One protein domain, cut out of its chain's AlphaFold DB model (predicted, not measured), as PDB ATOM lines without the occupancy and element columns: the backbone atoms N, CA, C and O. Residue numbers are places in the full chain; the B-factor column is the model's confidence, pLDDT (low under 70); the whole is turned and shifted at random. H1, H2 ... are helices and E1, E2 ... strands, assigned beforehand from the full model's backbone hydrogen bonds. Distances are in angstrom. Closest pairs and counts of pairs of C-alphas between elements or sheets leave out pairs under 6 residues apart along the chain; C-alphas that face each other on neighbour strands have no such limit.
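Overview. This is residues 56 to 158 of the 166 residues of an uncharacterized protein of Enterospora canceri (UniProt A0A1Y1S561). A twisted sheet of four strands, E1, E4, E5 and E6, has the small helix H2 over E5, near the middle of the whole, and H1 on it beside E6. At one end of the sheet a separate hairpin of two strands, E2 and E3, meets E5 through E3, while the short helix H3 lies off the sheet. The printed part has 103 residues with six named strands, then three named helices; the sheet's order is E1 - E4 - E5 - E6, antiparallel throughout, and the class is mixed, helices and strands. The whole is compact, with a radius of gyration of the C-alphas of 13.1 A, and rounded, spanning 36 by 29 by 25 A.

Along the chain. Start at Thr 56 and find C-alpha 64 at (-12.147, -19.874, -46.962), where E1, residues 64 to 68, begins. E2, residues 72 to 78, runs 18.7 A, and E3, residues 81 to 87, runs 18.8 A. E4, residues 90 to 97, covers 20.8 A and bends by 54 degrees at residue 94. Find C-alpha 100 at (-3.879, -18.983, -30.814); from there E5 runs 27.5 A to residue 109. E6 takes residues 112 to 117 over 16.7 A. H1 is residues 128 to 135, 10.9 A long, H2 is residues 144 to 148, and H3, residues 153 to 156, ends at C-alpha 156, (-22.901, -19.591, -57.431).

Arrangement. Look first at the sheet, only just strongly twisted, with C-alphas up to 4.3 A off its best plane; E1 and E6 are its edge strands. Between E1 and E4, N 65 and O 92 are 2.9 A apart, within hydrogen-bond range. E4, E5 and E6 form a meander, each strand the antiparallel neighbour of the one before, in two hairpins; N 91 and O 106 are 2.9 A apart, and N 105 and O 116 are 2.8 A apart. In the hairpin of E2 and E3, N 76 and O 83 are 2.8 A apart; the closest C-alphas of E3 and E5 are Val 87 and Ile 108, 5.2 A. H2 is on the four-stranded sheet at a height of 8.7 A, only just over E5, on which 3 of its C-alphas fall; C-alphas 106 and 148 are the closest, 6.1 A. H1 is on the sheet too, over none of its strands, and its closest C-alpha to E6 is Phe 128, 6.6 A from that of Arg 114. H1 and H2 are close but not clearly touching, at 6.5 A between C-alphas 129 and 144. H3 is not on the sheet and is apart from H2. In H1 and H2 every O i to N i+4 pair is within hydrogen-bond range; H3 is too short for one.

Size, cuts and confidence. Look for the C-alphas of Asp 99 and Phe 158, the two farthest apart, at 37.5 A. The printed part has no cut and no long link. The mean pLDDT of the printed part is 83.4; it is under 70 at residues 59 to 62, 80, 138 to 141, 154 and 156 to 158.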
ATOM      1  N   THR A  56     -11.149 -22.079 -53.350       86.56
ATOM      2  CA  THR A  56     -10.648 -21.021 -52.467       86.56
ATOM      3  C   THR A  56     -11.388 -19.711 -52.734       86.56
ATOM      4  O   THR A  56     -11.283 -19.129 -53.822       86.56
ATOM      5  N   VAL A  57     -12.108 -19.226 -51.725       84.81
ATOM      6  CA  VAL A  57     -12.835 -17.949 -51.744       84.81
ATOM      7  C   VAL A  57     -12.319 -17.014 -50.642       84.81
ATOM      8  O   VAL A  57     -11.666 -17.452 -49.692       84.81
ATOM      9  N   GLY A  58     -12.568 -15.711 -50.789       73.56
ATOM     10  CA  GLY A  58     -12.074 -14.675 -49.874       73.56
ATOM     11  C   GLY A  58     -10.631 -14.209 -50.137       73.56
ATOM     12  O   GLY A  58      -9.894 -14.785 -50.942       73.56
ATOM     13  N   ALA A  59     -10.239 -13.120 -49.470       68.62
ATOM     14  CA  ALA A  59      -8.913 -12.503 -49.575       68.62
ATOM     15  C   ALA A  59      -7.885 -13.162 -48.633       68.62
ATOM     16  O   ALA A  59      -8.231 -13.965 -47.768       68.62
ATOM     17  N   SER A  60      -6.604 -12.801 -48.756       61.69
ATOM     18  CA  SER A  60      -5.482 -13.386 -47.993       61.69
ATOM     19  C   SER A  60      -5.667 -13.391 -46.467       61.69
ATOM     20  O   SER A  60      -5.189 -14.318 -45.816       61.69
ATOM     21  N   LYS A  61      -6.398 -12.425 -45.892       60.62
ATOM     22  CA  LYS A  61      -6.707 -12.367 -44.449       60.62
ATOM     23  C   LYS A  61      -7.943 -13.180 -44.026       60.62
ATOM     24  O   LYS A  61      -8.084 -13.493 -42.850       60.62
ATOM     25  N   CYS A  62      -8.818 -13.554 -44.960       68.75
ATOM     26  CA  CYS A  62     -10.075 -14.273 -44.709       68.75
ATOM     27  C   CYS A  62     -10.281 -15.377 -45.753       68.75
ATOM     28  O   CYS A  62     -11.315 -15.454 -46.414       68.75
ATOM     29  N   ARG A  63      -9.256 -16.215 -45.935       81.31
ATOM     30  CA  ARG A  63      -9.296 -17.316 -46.897       81.31
ATOM     31  C   ARG A  63     -10.217 -18.425 -46.386       81.31
ATOM     32  O   ARG A  63      -9.997 -18.964 -45.300       81.31
ATOM     33  N   ILE A  64     -11.203 -18.782 -47.200       87.69
ATOM     34  CA  ILE A  64     -12.147 -19.874 -46.962       87.69
ATOM     35  C   ILE A  64     -11.893 -20.941 -48.026       87.69
ATOM     36  O   ILE A  64     -11.888 -20.655 -49.223       87.69
ATOM     37  N   ASN A  65     -11.690 -22.180 -47.586       90.06
ATOM     38  CA  ASN A  65     -11.499 -23.324 -48.469       90.06
ATOM     39  C   ASN A  65     -12.753 -24.191 -48.435       90.06
ATOM     40  O   ASN A  65     -12.998 -24.884 -47.450       90.06
ATOM     41  N   ILE A  66     -13.541 -24.167 -49.502       90.19
ATOM     42  CA  ILE A  66     -14.714 -25.028 -49.653       90.19
ATOM     43  C   ILE A  66     -14.218 -26.390 -50.119       90.19
ATOM     44  O   ILE A  66     -13.547 -26.489 -51.144       90.19
ATOM     45  N   THR A  67     -14.509 -27.433 -49.353       90.81
ATOM     46  CA  THR A  67     -14.032 -28.800 -49.612       90.81
ATOM     47  C   THR A  67     -15.130 -29.727 -50.116       90.81
ATOM     48  O   THR A  67     -14.821 -30.788 -50.639       90.81
ATOM     49  N   CYS A  68     -16.394 -29.349 -49.929       88.88
ATOM     50  CA  CYS A  68     -17.560 -30.041 -50.467       88.88
ATOM     51  C   CYS A  68     -18.731 -29.058 -50.491       88.88
ATOM     52  O   CYS A  68     -18.905 -28.320 -49.522       88.88
ATOM     53  N   ILE A  69     -19.529 -29.034 -51.558       84.56
ATOM     54  CA  ILE A  69     -20.760 -28.232 -51.589       84.56
ATOM     55  C   ILE A  69     -21.954 -29.044 -51.079       84.56
ATOM     56  O   ILE A  69     -22.800 -28.485 -50.396       84.56
ATOM     57  N   GLY A  70     -21.965 -30.363 -51.282       85.31
ATOM     58  CA  GLY A  70     -23.088 -31.224 -50.917       85.31
ATOM     59  C   GLY A  70     -24.150 -31.296 -52.015       85.31
ATOM     60  O   GLY A  70     -23.933 -30.797 -53.116       85.31
ATOM     61  N   ASP A  71     -25.288 -31.917 -51.698       77.62
ATOM     62  CA  ASP A  71     -26.213 -32.423 -52.725       77.62
ATOM     63  C   ASP A  71     -27.604 -31.777 -52.654       77.62
ATOM     64  O   ASP A  71     -28.142 -31.303 -53.651       77.62
ATOM     65  N   THR A  72     -28.219 -31.736 -51.466       77.38
ATOM     66  CA  THR A  72     -29.627 -31.320 -51.310       77.38
ATOM     67  C   THR A  72     -29.744 -29.907 -50.752       77.38
ATOM     68  O   THR A  72     -29.227 -29.634 -49.673       77.38
ATOM     69  N   LYS A  73     -30.479 -29.012 -51.422       81.31
ATOM     70  CA  LYS A  73     -30.755 -27.654 -50.919       81.31
ATOM     71  C   LYS A  73     -31.779 -27.678 -49.775       81.31
ATOM     72  O   LYS A  73     -32.826 -28.309 -49.888       81.31
ATOM     73  N   LYS A  74     -31.507 -26.939 -48.700       83.44
ATOM     74  CA  LYS A  74     -32.449 -26.600 -47.622       83.44
ATOM     75  C   LYS A  74     -32.523 -25.088 -47.437       83.44
ATOM     76  O   LYS A  74     -31.530 -24.389 -47.623       83.44
ATOM     77  N   GLU A  75     -33.703 -24.594 -47.072       84.56
ATOM     78  CA  GLU A  75     -33.920 -23.183 -46.745       84.56
ATOM     79  C   GLU A  75     -33.677 -22.932 -45.258       84.56
ATOM     80  O   GLU A  75     -34.186 -23.656 -44.401       84.56
ATOM     81  N   TYR A  76     -32.917 -21.882 -44.967       81.75
ATOM     82  CA  TYR A  76     -32.634 -21.422 -43.617       81.75
ATOM     83  C   TYR A  76     -33.158 -19.994 -43.440       81.75
ATOM     84  O   TYR A  76     -32.930 -19.151 -44.314       81.75
ATOM     85  N   PRO A  77     -33.860 -19.702 -42.330       78.56
ATOM     86  CA  PRO A  77     -34.288 -18.347 -42.029       78.56
ATOM     87  C   PRO A  77     -33.072 -17.488 -41.672       78.56
ATOM     88  O   PRO A  77     -32.264 -17.857 -40.821       78.56
ATOM     89  N   MET A  78     -32.969 -16.333 -42.316       76.75
ATOM     90  CA  MET A  78     -32.040 -15.253 -42.004       76.75
ATOM     91  C   MET A  78     -32.852 -13.982 -41.745       76.75
ATOM     92  O   MET A  78     -34.016 -13.894 -42.129       76.75
ATOM     93  N   THR A  79     -32.291 -13.004 -41.038       72.06
ATOM     94  CA  THR A  79     -32.971 -11.738 -40.719       72.06
ATOM     95  C   THR A  79     -33.573 -11.095 -41.971       72.06
ATOM     96  O   THR A  79     -32.847 -10.534 -42.781       72.06
ATOM     97  N   GLY A  80     -34.897 -11.197 -42.122       68.81
ATOM     98  CA  GLY A  80     -35.648 -10.636 -43.250       68.81
ATOM     99  C   GLY A  80     -35.671 -11.474 -44.535       68.81
ATOM    100  O   GLY A  80     -36.442 -11.140 -45.429       68.81
ATOM    101  N   GLU A  81     -34.912 -12.571 -44.636       75.69
ATOM    102  CA  GLU A  81     -34.761 -13.347 -45.879       75.69
ATOM    103  C   GLU A  81     -34.651 -14.864 -45.636       75.69
ATOM    104  O   GLU A  81     -34.368 -15.333 -44.535       75.69
ATOM    105  N   ARG A  82     -34.864 -15.672 -46.681       78.44
ATOM    106  CA  ARG A  82     -34.582 -17.115 -46.656       78.44
ATOM    107  C   ARG A  82     -33.393 -17.413 -47.549       78.44
ATOM    108  O   ARG A  82     -33.424 -17.108 -48.736       78.44
ATOM    109  N   VAL A  83     -32.380 -18.072 -46.997       78.44
ATOM    110  CA  VAL A  83     -31.188 -18.467 -47.754       78.44
ATOM    111  C   VAL A  83     -31.221 -19.964 -48.025       78.44
ATOM    112  O   VAL A  83     -31.414 -20.769 -47.113       78.44
ATOM    113  N   ARG A  84     -31.018 -20.351 -49.288       82.38
ATOM    114  CA  ARG A  84     -30.856 -21.755 -49.688       82.38
ATOM    115  C   ARG A  84     -29.402 -22.174 -49.533       82.38
ATOM    116  O   ARG A  84     -28.516 -21.540 -50.094       82.38
ATOM    117  N   ALA A  85     -29.167 -23.267 -48.819       83.19
ATOM    118  CA  ALA A  85     -27.838 -23.839 -48.654       83.19
ATOM    119  C   ALA A  85     -27.867 -25.367 -48.770       83.19
ATOM    120  O   ALA A  85     -28.886 -26.003 -48.506       83.19
ATOM    121  N   TYR A  86     -26.757 -25.961 -49.195       85.62
ATOM    122  CA  TYR A  86     -26.672 -27.389 -49.498       85.62
ATOM    123  C   TYR A  86     -26.310 -28.219 -48.263       85.62
ATOM    124  O   TYR A  86     -25.378 -27.903 -47.526       85.62
ATOM    125  N   VAL A  87     -27.024 -29.319 -48.050       86.44
ATOM    126  CA  VAL A  87     -26.703 -30.342 -47.052       86.44
ATOM    127  C   VAL A  87     -25.479 -31.120 -47.520       86.44
ATOM    128  O   VAL A  87     -25.424 -31.571 -48.660       86.44
ATOM    129  N   GLY A  88     -24.506 -31.288 -46.629       87.00
ATOM    130  CA  GLY A  88     -23.183 -31.830 -46.938       87.00
ATOM    131  C   GLY A  88     -22.136 -30.746 -47.203       87.00
ATOM    132  O   GLY A  88     -20.942 -31.061 -47.254       87.00
ATOM    133  N   PHE A  89     -22.548 -29.474 -47.295       91.62
ATOM    134  CA  PHE A  89     -21.624 -28.357 -47.462       91.62
ATOM    135  C   PHE A  89     -20.568 -28.377 -46.364       91.62
ATOM    136  O   PHE A  89     -20.888 -28.492 -45.179       91.62
ATOM    137  N   THR A  90     -19.308 -28.257 -46.765       92.44
ATOM    138  CA  THR A  90     -18.159 -28.234 -45.872       92.44
ATOM    139  C   THR A  90     -17.151 -27.200 -46.348       92.44
ATOM    140  O   THR A  90     -16.653 -27.273 -47.475       92.44
ATOM    141  N   SER A  91     -16.777 -26.283 -45.459       93.19
ATOM    142  CA  SER A  91     -15.666 -25.359 -45.677       93.19
ATOM    143  C   SER A  91     -14.730 -25.301 -44.473       93.19
ATOM    144  O   SER A  91     -15.088 -25.674 -43.356       93.19
ATOM    145  N   LYS A  92     -13.484 -24.891 -44.709       92.69
ATOM    146  CA  LYS A  92     -12.424 -24.802 -43.700       92.69
ATOM    147  C   LYS A  92     -11.786 -23.424 -43.710       92.69
ATOM    148  O   LYS A  92     -11.547 -22.858 -44.778       92.69
ATOM    149  N   ARG A  93     -11.441 -22.919 -42.526       89.50
ATOM    150  CA  ARG A  93     -10.690 -21.667 -42.352       89.50
ATOM    151  C   ARG A  93      -9.913 -21.660 -41.044       89.50
ATOM    152  O   ARG A  93     -10.087 -22.543 -40.213       89.50
ATOM    153  N   ARG A  94      -9.031 -20.672 -40.883       88.88
ATOM    154  CA  ARG A  94      -8.322 -20.415 -39.624       88.88
ATOM    155  C   ARG A  94      -8.929 -19.210 -38.922       88.88
ATOM    156  O   ARG A  94      -9.258 -18.230 -39.590       88.88
ATOM    157  N   VAL A  95      -9.044 -19.287 -37.604       86.25
ATOM    158  CA  VAL A  95      -9.528 -18.197 -36.749       86.25
ATOM    159  C   VAL A  95      -8.608 -17.993 -35.560       86.25
ATOM    160  O   VAL A  95      -7.894 -18.920 -35.180       86.25
ATOM    161  N   ALA A  96      -8.610 -16.779 -35.014       86.94
ATOM    162  CA  ALA A  96      -7.927 -16.455 -33.770       86.94
ATOM    163  C   ALA A  96      -8.861 -16.741 -32.584       86.94
ATOM    164  O   ALA A  96     -10.019 -16.337 -32.603       86.94
ATOM    165  N   MET A  97      -8.370 -17.481 -31.597       84.94
ATOM    166  CA  MET A  97      -9.071 -17.809 -30.360       84.94
ATOM    167  C   MET A  97      -8.030 -17.887 -29.243       84.94
ATOM    168  O   MET A  97      -7.081 -18.664 -29.368       84.94
ATOM    169  N   GLU A  98      -8.204 -17.097 -28.180       81.81
ATOM    170  CA  GLU A  98      -7.326 -17.095 -26.994       81.81
ATOM    171  C   GLU A  98      -5.832 -16.999 -27.378       81.81
ATOM    172  O   GLU A  98      -5.033 -17.876 -27.054       81.81
ATOM    173  N   ASP A  99      -5.469 -15.988 -28.178       80.12
ATOM    174  CA  ASP A  99      -4.108 -15.748 -28.702       80.12
ATOM    175  C   ASP A  99      -3.511 -16.858 -29.594       80.12
ATOM    176  O   ASP A  99      -2.372 -16.765 -30.065       80.12
ATOM    177  N   THR A 100      -4.284 -17.897 -29.914       84.31
ATOM    178  CA  THR A 100      -3.879 -18.983 -30.814       84.31
ATOM    179  C   THR A 100      -4.663 -18.960 -32.120       84.31
ATOM    180  O   THR A 100      -5.767 -18.428 -32.209       84.31
ATOM    181  N   LYS A 101      -4.095 -19.545 -33.183       87.31
ATOM    182  CA  LYS A 101      -4.817 -19.757 -34.445       87.31
ATOM    183  C   LYS A 101      -5.247 -21.206 -34.560       87.31
ATOM    184  O   LYS A 101      -4.398 -22.081 -34.718       87.31
ATOM    185  N   ILE A 102      -6.552 -21.442 -34.578       89.56
ATOM    186  CA  ILE A 102      -7.131 -22.776 -34.749       89.56
ATOM    187  C   ILE A 102      -7.764 -22.925 -36.131       89.56
ATOM    188  O   ILE A 102      -8.256 -21.958 -36.720       89.56
ATOM    189  N   GLY A 103      -7.742 -24.143 -36.674       90.69
ATOM    190  CA  GLY A 103      -8.585 -24.498 -37.805       90.69
ATOM    191  C   GLY A 103     -10.021 -24.720 -37.341       90.69
ATOM    192  O   GLY A 103     -10.273 -25.299 -36.285       90.69
ATOM    193  N   VAL A 104     -10.968 -24.243 -38.141       92.38
ATOM    194  CA  VAL A 104     -12.394 -24.510 -37.970       92.38
ATOM    195  C   VAL A 104     -12.965 -25.071 -39.260       92.38
ATOM    196  O   VAL A 104     -12.631 -24.631 -40.366       92.38
ATOM    197  N   THR A 105     -13.837 -26.058 -39.106       94.56
ATOM    198  CA  THR A 105     -14.599 -26.681 -40.179       94.56
ATOM    199  C   THR A 105     -16.065 -26.297 -40.027       94.56
ATOM    200  O   THR A 105     -16.709 -26.648 -39.041       94.56
ATOM    201  N   CYS A 106     -16.590 -25.591 -41.016       93.31
ATOM    202  CA  CYS A 106     -17.985 -25.192 -41.123       93.31
ATOM    203  C   CYS A 106     -18.741 -26.270 -41.900       93.31
ATOM    204  O   CYS A 106     -18.273 -26.684 -42.964       93.31
ATOM    205  N   ARG A 107     -19.874 -26.751 -41.381       94.75
ATOM    206  CA  ARG A 107     -20.674 -27.803 -42.023       94.75
ATOM    207  C   ARG A 107     -22.154 -27.478 -42.010       94.75
ATOM    208  O   ARG A 107     -22.661 -26.976 -41.011       94.75
ATOM    209  N   ILE A 108     -22.849 -27.855 -43.075       92.62
ATOM    210  CA  ILE A 108     -24.309 -27.923 -43.100       92.62
ATOM    211  C   ILE A 108     -24.694 -29.393 -43.121       92.62
ATOM    212  O   ILE A 108     -24.451 -30.089 -44.104       92.62
ATOM    213  N   LEU A 109     -25.276 -29.874 -42.029       91.56
ATOM    214  CA  LEU A 109     -25.788 -31.236 -41.944       91.56
ATOM    215  C   LEU A 109     -27.313 -31.245 -42.074       91.56
ATOM    216  O   LEU A 109     -27.967 -30.202 -42.139       91.56
ATOM    217  N   SER A 110     -27.890 -32.444 -42.121       87.81
ATOM    218  CA  SER A 110     -29.337 -32.634 -42.234       87.81
ATOM    219  C   SER A 110     -30.112 -31.988 -41.082       87.81
ATOM    220  O   SER A 110     -31.229 -31.523 -41.308       87.81
ATOM    221  N   ASP A 111     -29.518 -31.925 -39.893       89.06
ATOM    222  CA  ASP A 111     -30.077 -31.340 -38.672       89.06
ATOM    223  C   ASP A 111     -29.720 -29.857 -38.466       89.06
ATOM    224  O   ASP A 111     -30.241 -29.227 -37.549       89.06
ATOM    225  N   GLY A 112     -28.878 -29.277 -39.328       89.56
ATOM    226  CA  GLY A 112     -28.570 -27.850 -39.323       89.56
ATOM    227  C   GLY A 112     -27.084 -27.508 -39.474       89.56
ATOM    228  O   GLY A 112     -26.227 -28.391 -39.602       89.56
ATOM    229  N   PRO A 113     -26.769 -26.202 -39.492       92.69
ATOM    230  CA  PRO A 113     -25.401 -25.711 -39.553       92.69
ATOM    231  C   PRO A 113     -24.658 -25.937 -38.233       92.69
ATOM    232  O   PRO A 113     -25.228 -25.875 -37.141       92.69
ATOM    233  N   ARG A 114     -23.353 -26.188 -38.338       95.00
ATOM    234  CA  ARG A 114     -22.448 -26.321 -37.196       95.00
ATOM    235  C   ARG A 114     -21.024 -25.932 -37.560       95.00
ATOM    236  O   ARG A 114     -20.628 -25.982 -38.725       95.00
ATOM    237  N   ILE A 115     -20.238 -25.608 -36.544       94.31
ATOM    238  CA  ILE A 115     -18.807 -25.329 -36.667       94.31
ATOM    239  C   ILE A 115     -18.069 -26.268 -35.716       94.31
ATOM    240  O   ILE A 115     -18.463 -26.412 -34.564       94.31
ATOM    241  N   ALA A 116     -17.012 -26.917 -36.192       94.81
ATOM    242  CA  ALA A 116     -16.139 -27.754 -35.378       94.81
ATOM    243  C   ALA A 116     -14.713 -27.200 -35.426       94.81
ATOM    244  O   ALA A 116     -14.169 -27.008 -36.515       94.81
ATOM    245  N   GLY A 117     -14.125 -26.934 -34.264       92.19
ATOM    246  CA  GLY A 117     -12.739 -26.499 -34.124       92.19
ATOM    247  C   GLY A 117     -11.780 -27.672 -33.943       92.19
ATOM    248  O   GLY A 117     -12.134 -28.708 -33.375       92.19
ATOM    249  N   ASP A 118     -10.532 -27.489 -34.368       91.44
ATOM    250  CA  ASP A 118      -9.451 -28.462 -34.150       91.44
ATOM    251  C   ASP A 118      -9.175 -28.700 -32.648       91.44
ATOM    252  O   ASP A 118      -8.676 -29.752 -32.252       91.44
ATOM    253  N   ASN A 119      -9.580 -27.758 -31.791       88.25
ATOM    254  CA  ASN A 119      -9.553 -27.858 -30.329       88.25
ATOM    255  C   ASN A 119     -10.665 -28.753 -29.737       88.25
ATOM    256  O   ASN A 119     -10.877 -28.739 -28.528       88.25
ATOM    257  N   LYS A 120     -11.383 -29.524 -30.566       89.31
ATOM    258  CA  LYS A 120     -12.523 -30.386 -30.191       89.31
ATOM    259  C   LYS A 120     -13.777 -29.633 -29.724       89.31
ATOM    260  O   LYS A 120     -14.750 -30.281 -29.338       89.31
ATOM    261  N   LYS A 121     -13.796 -28.298 -29.780       91.56
ATOM    262  CA  LYS A 121     -14.995 -27.500 -29.502       91.56
ATOM    263  C   LYS A 121     -15.948 -27.571 -30.696       91.56
ATOM    264  O   LYS A 121     -15.523 -27.507 -31.850       91.56
ATOM    265  N   GLU A 122     -17.241 -27.717 -30.425       94.19
ATOM    266  CA  GLU A 122     -18.290 -27.770 -31.447       94.19
ATOM    267  C   GLU A 122     -19.386 -26.750 -31.119       94.19
ATOM    268  O   GLU A 122     -19.919 -26.724 -30.009       94.19
ATOM    269  N   TRP A 123     -19.761 -25.944 -32.110       94.44
ATOM    270  CA  TRP A 123     -20.862 -24.991 -32.043       94.44
ATOM    271  C   TRP A 123     -22.015 -25.494 -32.906       94.44
ATOM    272  O   TRP A 123     -21.872 -25.634 -34.120       94.44
ATOM    273  N   LYS A 124     -23.162 -25.771 -32.277       94.00
ATOM    274  CA  LYS A 124     -24.367 -26.321 -32.919       94.00
ATOM    275  C   LYS A 124     -25.659 -25.817 -32.268       94.00
ATOM    276  O   LYS A 124     -25.631 -25.245 -31.175       94.00
ATOM    277  N   GLY A 125     -26.784 -26.080 -32.932       89.88
ATOM    278  CA  GLY A 125     -28.128 -25.686 -32.497       89.88
ATOM    279  C   GLY A 125     -28.540 -24.298 -32.994       89.88
ATOM    280  O   GLY A 125     -27.799 -23.645 -33.720       89.88
ATOM    281  N   ALA A 126     -29.727 -23.834 -32.594       87.31
ATOM    282  CA  ALA A 126     -30.320 -22.593 -33.111       87.31
ATOM    283  C   ALA A 126     -29.433 -21.349 -32.907       87.31
ATOM    284  O   ALA A 126     -29.388 -20.475 -33.763       87.31
ATOM    285  N   THR A 127     -28.682 -21.299 -31.804       89.31
ATOM    286  CA  THR A 127     -27.813 -20.168 -31.440       89.31
ATOM    287  C   THR A 127     -26.330 -20.457 -31.701       89.31
ATOM    288  O   THR A 127     -25.464 -19.880 -31.038       89.31
ATOM    289  N   PHE A 128     -26.001 -21.418 -32.576       91.62
ATOM    290  CA  PHE A 128     -24.608 -21.834 -32.797       91.62
ATOM    291  C   PHE A 128     -23.711 -20.657 -33.195       91.62
ATOM    292  O   PHE A 128     -22.569 -20.577 -32.749       91.62
ATOM    293  N   TRP A 129     -24.248 -19.747 -34.010       90.88
ATOM    294  CA  TRP A 129     -23.507 -18.625 -34.559       90.88
ATOM    295  C   TRP A 129     -23.155 -17.591 -33.496       90.88
ATOM    296  O   TRP A 129     -22.025 -17.117 -33.442       90.88
ATOM    297  N   ASP A 130     -24.093 -17.293 -32.599       89.75
ATOM    298  CA  ASP A 130     -23.846 -16.360 -31.502       89.75
ATOM    299  C   ASP A 130     -22.832 -16.923 -30.512       89.75
ATOM    300  O   ASP A 130     -21.889 -16.229 -30.147       89.75
ATOM    301  N   LYS A 131     -22.944 -18.216 -30.176       91.00
ATOM    302  CA  LYS A 131     -21.946 -18.902 -29.342       91.00
ATOM    303  C   LYS A 131     -20.553 -18.862 -29.974       91.00
ATOM    304  O   LYS A 131     -19.578 -18.601 -29.285       91.00
ATOM    305  N   PHE A 132     -20.462 -19.085 -31.284       90.75
ATOM    306  CA  PHE A 132     -19.191 -19.028 -32.005       90.75
ATOM    307  C   PHE A 132     -18.551 -17.635 -31.952       90.75
ATOM    308  O   PHE A 132     -17.368 -17.527 -31.650       90.75
ATOM    309  N   LYS A 133     -19.333 -16.572 -32.185       88.88
ATOM    310  CA  LYS A 133     -18.851 -15.181 -32.121       88.88
ATOM    311  C   LYS A 133     -18.383 -14.760 -30.725       88.88
ATOM    312  O   LYS A 133     -17.536 -13.887 -30.629       88.88
ATOM    313  N   MET A 134     -18.938 -15.342 -29.660       87.69
ATOM    314  CA  MET A 134     -18.497 -15.059 -28.286       87.69
ATOM    315  C   MET A 134     -17.147 -15.700 -27.950       87.69
ATOM    316  O   MET A 134     -16.435 -15.203 -27.087       87.69
ATOM    317  N   ASP A 135     -16.828 -16.819 -28.597       86.00
ATOM    318  CA  ASP A 135     -15.666 -17.646 -28.269       86.00
ATOM    319  C   ASP A 135     -14.433 -17.350 -29.130       86.00
ATOM    320  O   ASP A 135     -13.348 -17.838 -28.834       86.00
ATOM    321  N   VAL A 136     -14.604 -16.637 -30.238       84.12
ATOM    322  CA  VAL A 136     -13.577 -16.424 -31.259       84.12
ATOM    323  C   VAL A 136     -13.421 -14.929 -31.463       84.12
ATOM    324  O   VAL A 136     -14.425 -14.231 -31.583       84.12
ATOM    325  N   ASP A 137     -12.178 -14.453 -31.575       75.94
ATOM    326  CA  ASP A 137     -11.886 -13.056 -31.901       75.94
ATOM    327  C   ASP A 137     -12.344 -12.782 -33.337       75.94
ATOM    328  O   ASP A 137     -11.650 -13.037 -34.330       75.94
ATOM    329  N   PHE A 138     -13.600 -12.361 -33.444       68.50
ATOM    330  CA  PHE A 138     -14.313 -12.248 -34.699       68.50
ATOM    331  C   PHE A 138     -14.054 -10.882 -35.332       68.50
ATOM    332  O   PHE A 138     -14.305  -9.843 -34.727       68.50
ATOM    333  N   VAL A 139     -13.581 -10.882 -36.578       56.81
ATOM    334  CA  VAL A 139     -13.442  -9.662 -37.379       56.81
ATOM    335  C   VAL A 139     -14.719  -9.485 -38.205       56.81
ATOM    336  O   VAL A 139     -14.947 -10.268 -39.123       56.81
ATOM    337  N   GLU A 140     -15.514  -8.493 -37.792       60.62
ATOM    338  CA  GLU A 140     -16.651  -7.794 -38.428       60.62
ATOM    339  C   GLU A 140     -17.688  -8.552 -39.293       60.62
ATOM    340  O   GLU A 140     -17.387  -9.254 -40.252       60.62
ATOM    341  N   GLU A 141     -18.957  -8.307 -38.926       55.47
ATOM    342  CA  GLU A 141     -20.161  -8.156 -39.769       55.47
ATOM    343  C   GLU A 141     -20.347  -9.084 -40.978       55.47
ATOM    344  O   GLU A 141     -20.654  -8.648 -42.082       55.47
ATOM    345  N   ALA A 142     -20.254 -10.392 -40.753       70.25
ATOM    346  CA  ALA A 142     -20.731 -11.379 -41.710       70.25
ATOM    347  C   ALA A 142     -21.762 -12.300 -41.054       70.25
ATOM    348  O   ALA A 142     -21.598 -12.781 -39.926       70.25
ATOM    349  N   THR A 143     -22.835 -12.582 -41.781       84.75
ATOM    350  CA  THR A 143     -23.753 -13.676 -41.469       84.75
ATOM    351  C   THR A 143     -23.011 -15.016 -41.496       84.75
ATOM    352  O   THR A 143     -21.973 -15.159 -42.145       84.75
ATOM    353  N   TRP A 144     -23.543 -16.053 -40.841       87.31
ATOM    354  CA  TRP A 144     -22.918 -17.381 -40.914       87.31
ATOM    355  C   TRP A 144     -22.859 -17.916 -42.359       87.31
ATOM    356  O   TRP A 144     -21.934 -18.643 -42.707       87.31
ATOM    357  N   ILE A 145     -23.803 -17.510 -43.216       87.50
ATOM    358  CA  ILE A 145     -23.840 -17.815 -44.653       87.50
ATOM    359  C   ILE A 145     -22.588 -17.275 -45.349       87.50
ATOM    360  O   ILE A 145     -21.848 -18.029 -45.986       87.50
ATOM    361  N   GLU A 146     -22.310 -15.985 -45.186       85.44
ATOM    362  CA  GLU A 146     -21.119 -15.337 -45.743       85.44
ATOM    363  C   GLU A 146     -19.847 -15.913 -45.129       85.44
ATOM    364  O   GLU A 146     -18.884 -16.211 -45.837       85.44
ATOM    365  N   TYR A 147     -19.867 -16.169 -43.821       87.44
ATOM    366  CA  TYR A 147     -18.741 -16.758 -43.111       87.44
ATOM    367  C   TYR A 147     -18.371 -18.156 -43.626       87.44
ATOM    368  O   TYR A 147     -17.184 -18.490 -43.707       87.44
ATOM    369  N   PHE A 148     -19.371 -18.968 -43.980       88.75
ATOM    370  CA  PHE A 148     -19.193 -20.300 -44.566       88.75
ATOM    371  C   PHE A 148     -18.708 -20.210 -46.018       88.75
ATOM    372  O   PHE A 148     -18.154 -21.183 -46.539       88.75
ATOM    373  N   GLY A 149     -18.888 -19.046 -46.646       85.38
ATOM    374  CA  GLY A 149     -18.629 -18.775 -48.050       85.38
ATOM    375  C   GLY A 149     -19.839 -19.036 -48.944       85.38
ATOM    376  O   GLY A 149     -19.658 -19.015 -50.151       85.38
ATOM    377  N   ILE A 150     -21.041 -19.293 -48.407       85.25
ATOM    378  CA  ILE A 150     -22.282 -19.664 -49.139       85.25
ATOM    379  C   ILE A 150     -22.681 -18.639 -50.207       85.25
ATOM    380  O   ILE A 150     -23.128 -18.998 -51.294       85.25
ATOM    381  N   SER A 151     -22.432 -17.364 -49.937       78.81
ATOM    382  CA  SER A 151     -22.753 -16.250 -50.830       78.81
ATOM    383  C   SER A 151     -21.708 -15.973 -51.920       78.81
ATOM    384  O   SER A 151     -21.859 -15.013 -52.667       78.81
ATOM    385  N   SER A 152     -20.631 -16.763 -52.045       76.06
ATOM    386  CA  SER A 152     -19.567 -16.430 -53.000       76.06
ATOM    387  C   SER A 152     -19.973 -16.684 -54.457       76.06
ATOM    388  O   SER A 152     -20.178 -17.826 -54.874       76.06
ATOM    389  N   GLU A 153     -19.950 -15.625 -55.270       71.44
ATOM    390  CA  GLU A 153     -20.196 -15.665 -56.722       71.44
ATOM    391  C   GLU A 153     -19.345 -16.715 -57.455       71.44
ATOM    392  O   GLU A 153     -19.806 -17.350 -58.404       71.44
ATOM    393  N   LYS A 154     -18.119 -16.963 -56.958       68.25
ATOM    394  CA  LYS A 154     -17.159 -17.929 -57.517       68.25
ATOM    395  C   LYS A 154     -17.713 -19.336 -57.686       68.25
ATOM    396  O   LYS A 154     -17.179 -20.078 -58.504       68.25
ATOM    397  N   TYR A 155     -18.719 -19.723 -56.907       71.69
ATOM    398  CA  TYR A 155     -19.373 -21.007 -57.111       71.69
ATOM    399  C   TYR A 155     -20.886 -20.940 -57.236       71.69
ATOM    400  O   TYR A 155     -21.474 -21.938 -57.644       71.69
ATOM    401  N   GLN A 156     -21.520 -19.790 -56.987       64.88
ATOM    402  CA  GLN A 156     -22.901 -19.591 -57.431       64.88
ATOM    403  C   GLN A 156     -23.027 -19.833 -58.944       64.88
ATOM    404  O   GLN A 156     -23.982 -20.473 -59.371       64.88
ATOM    405  N   GLY A 157     -22.001 -19.476 -59.730       57.22
ATOM    406  CA  GLY A 157     -21.925 -19.791 -61.162       57.22
ATOM    407  C   GLY A 157     -21.942 -21.286 -61.525       57.22
ATOM    408  O   GLY A 157     -22.362 -21.612 -62.631       57.22
ATOM    409  N   PHE A 158     -21.570 -22.207 -60.621       57.56
ATOM    410  CA  PHE A 158     -21.729 -23.653 -60.869       57.56
ATOM    411  C   PHE A 158     -23.190 -24.113 -60.763       57.56
ATOM    412  O   PHE A 158     -23.512 -25.205 -61.215       57.56
TER     413      PHE A 158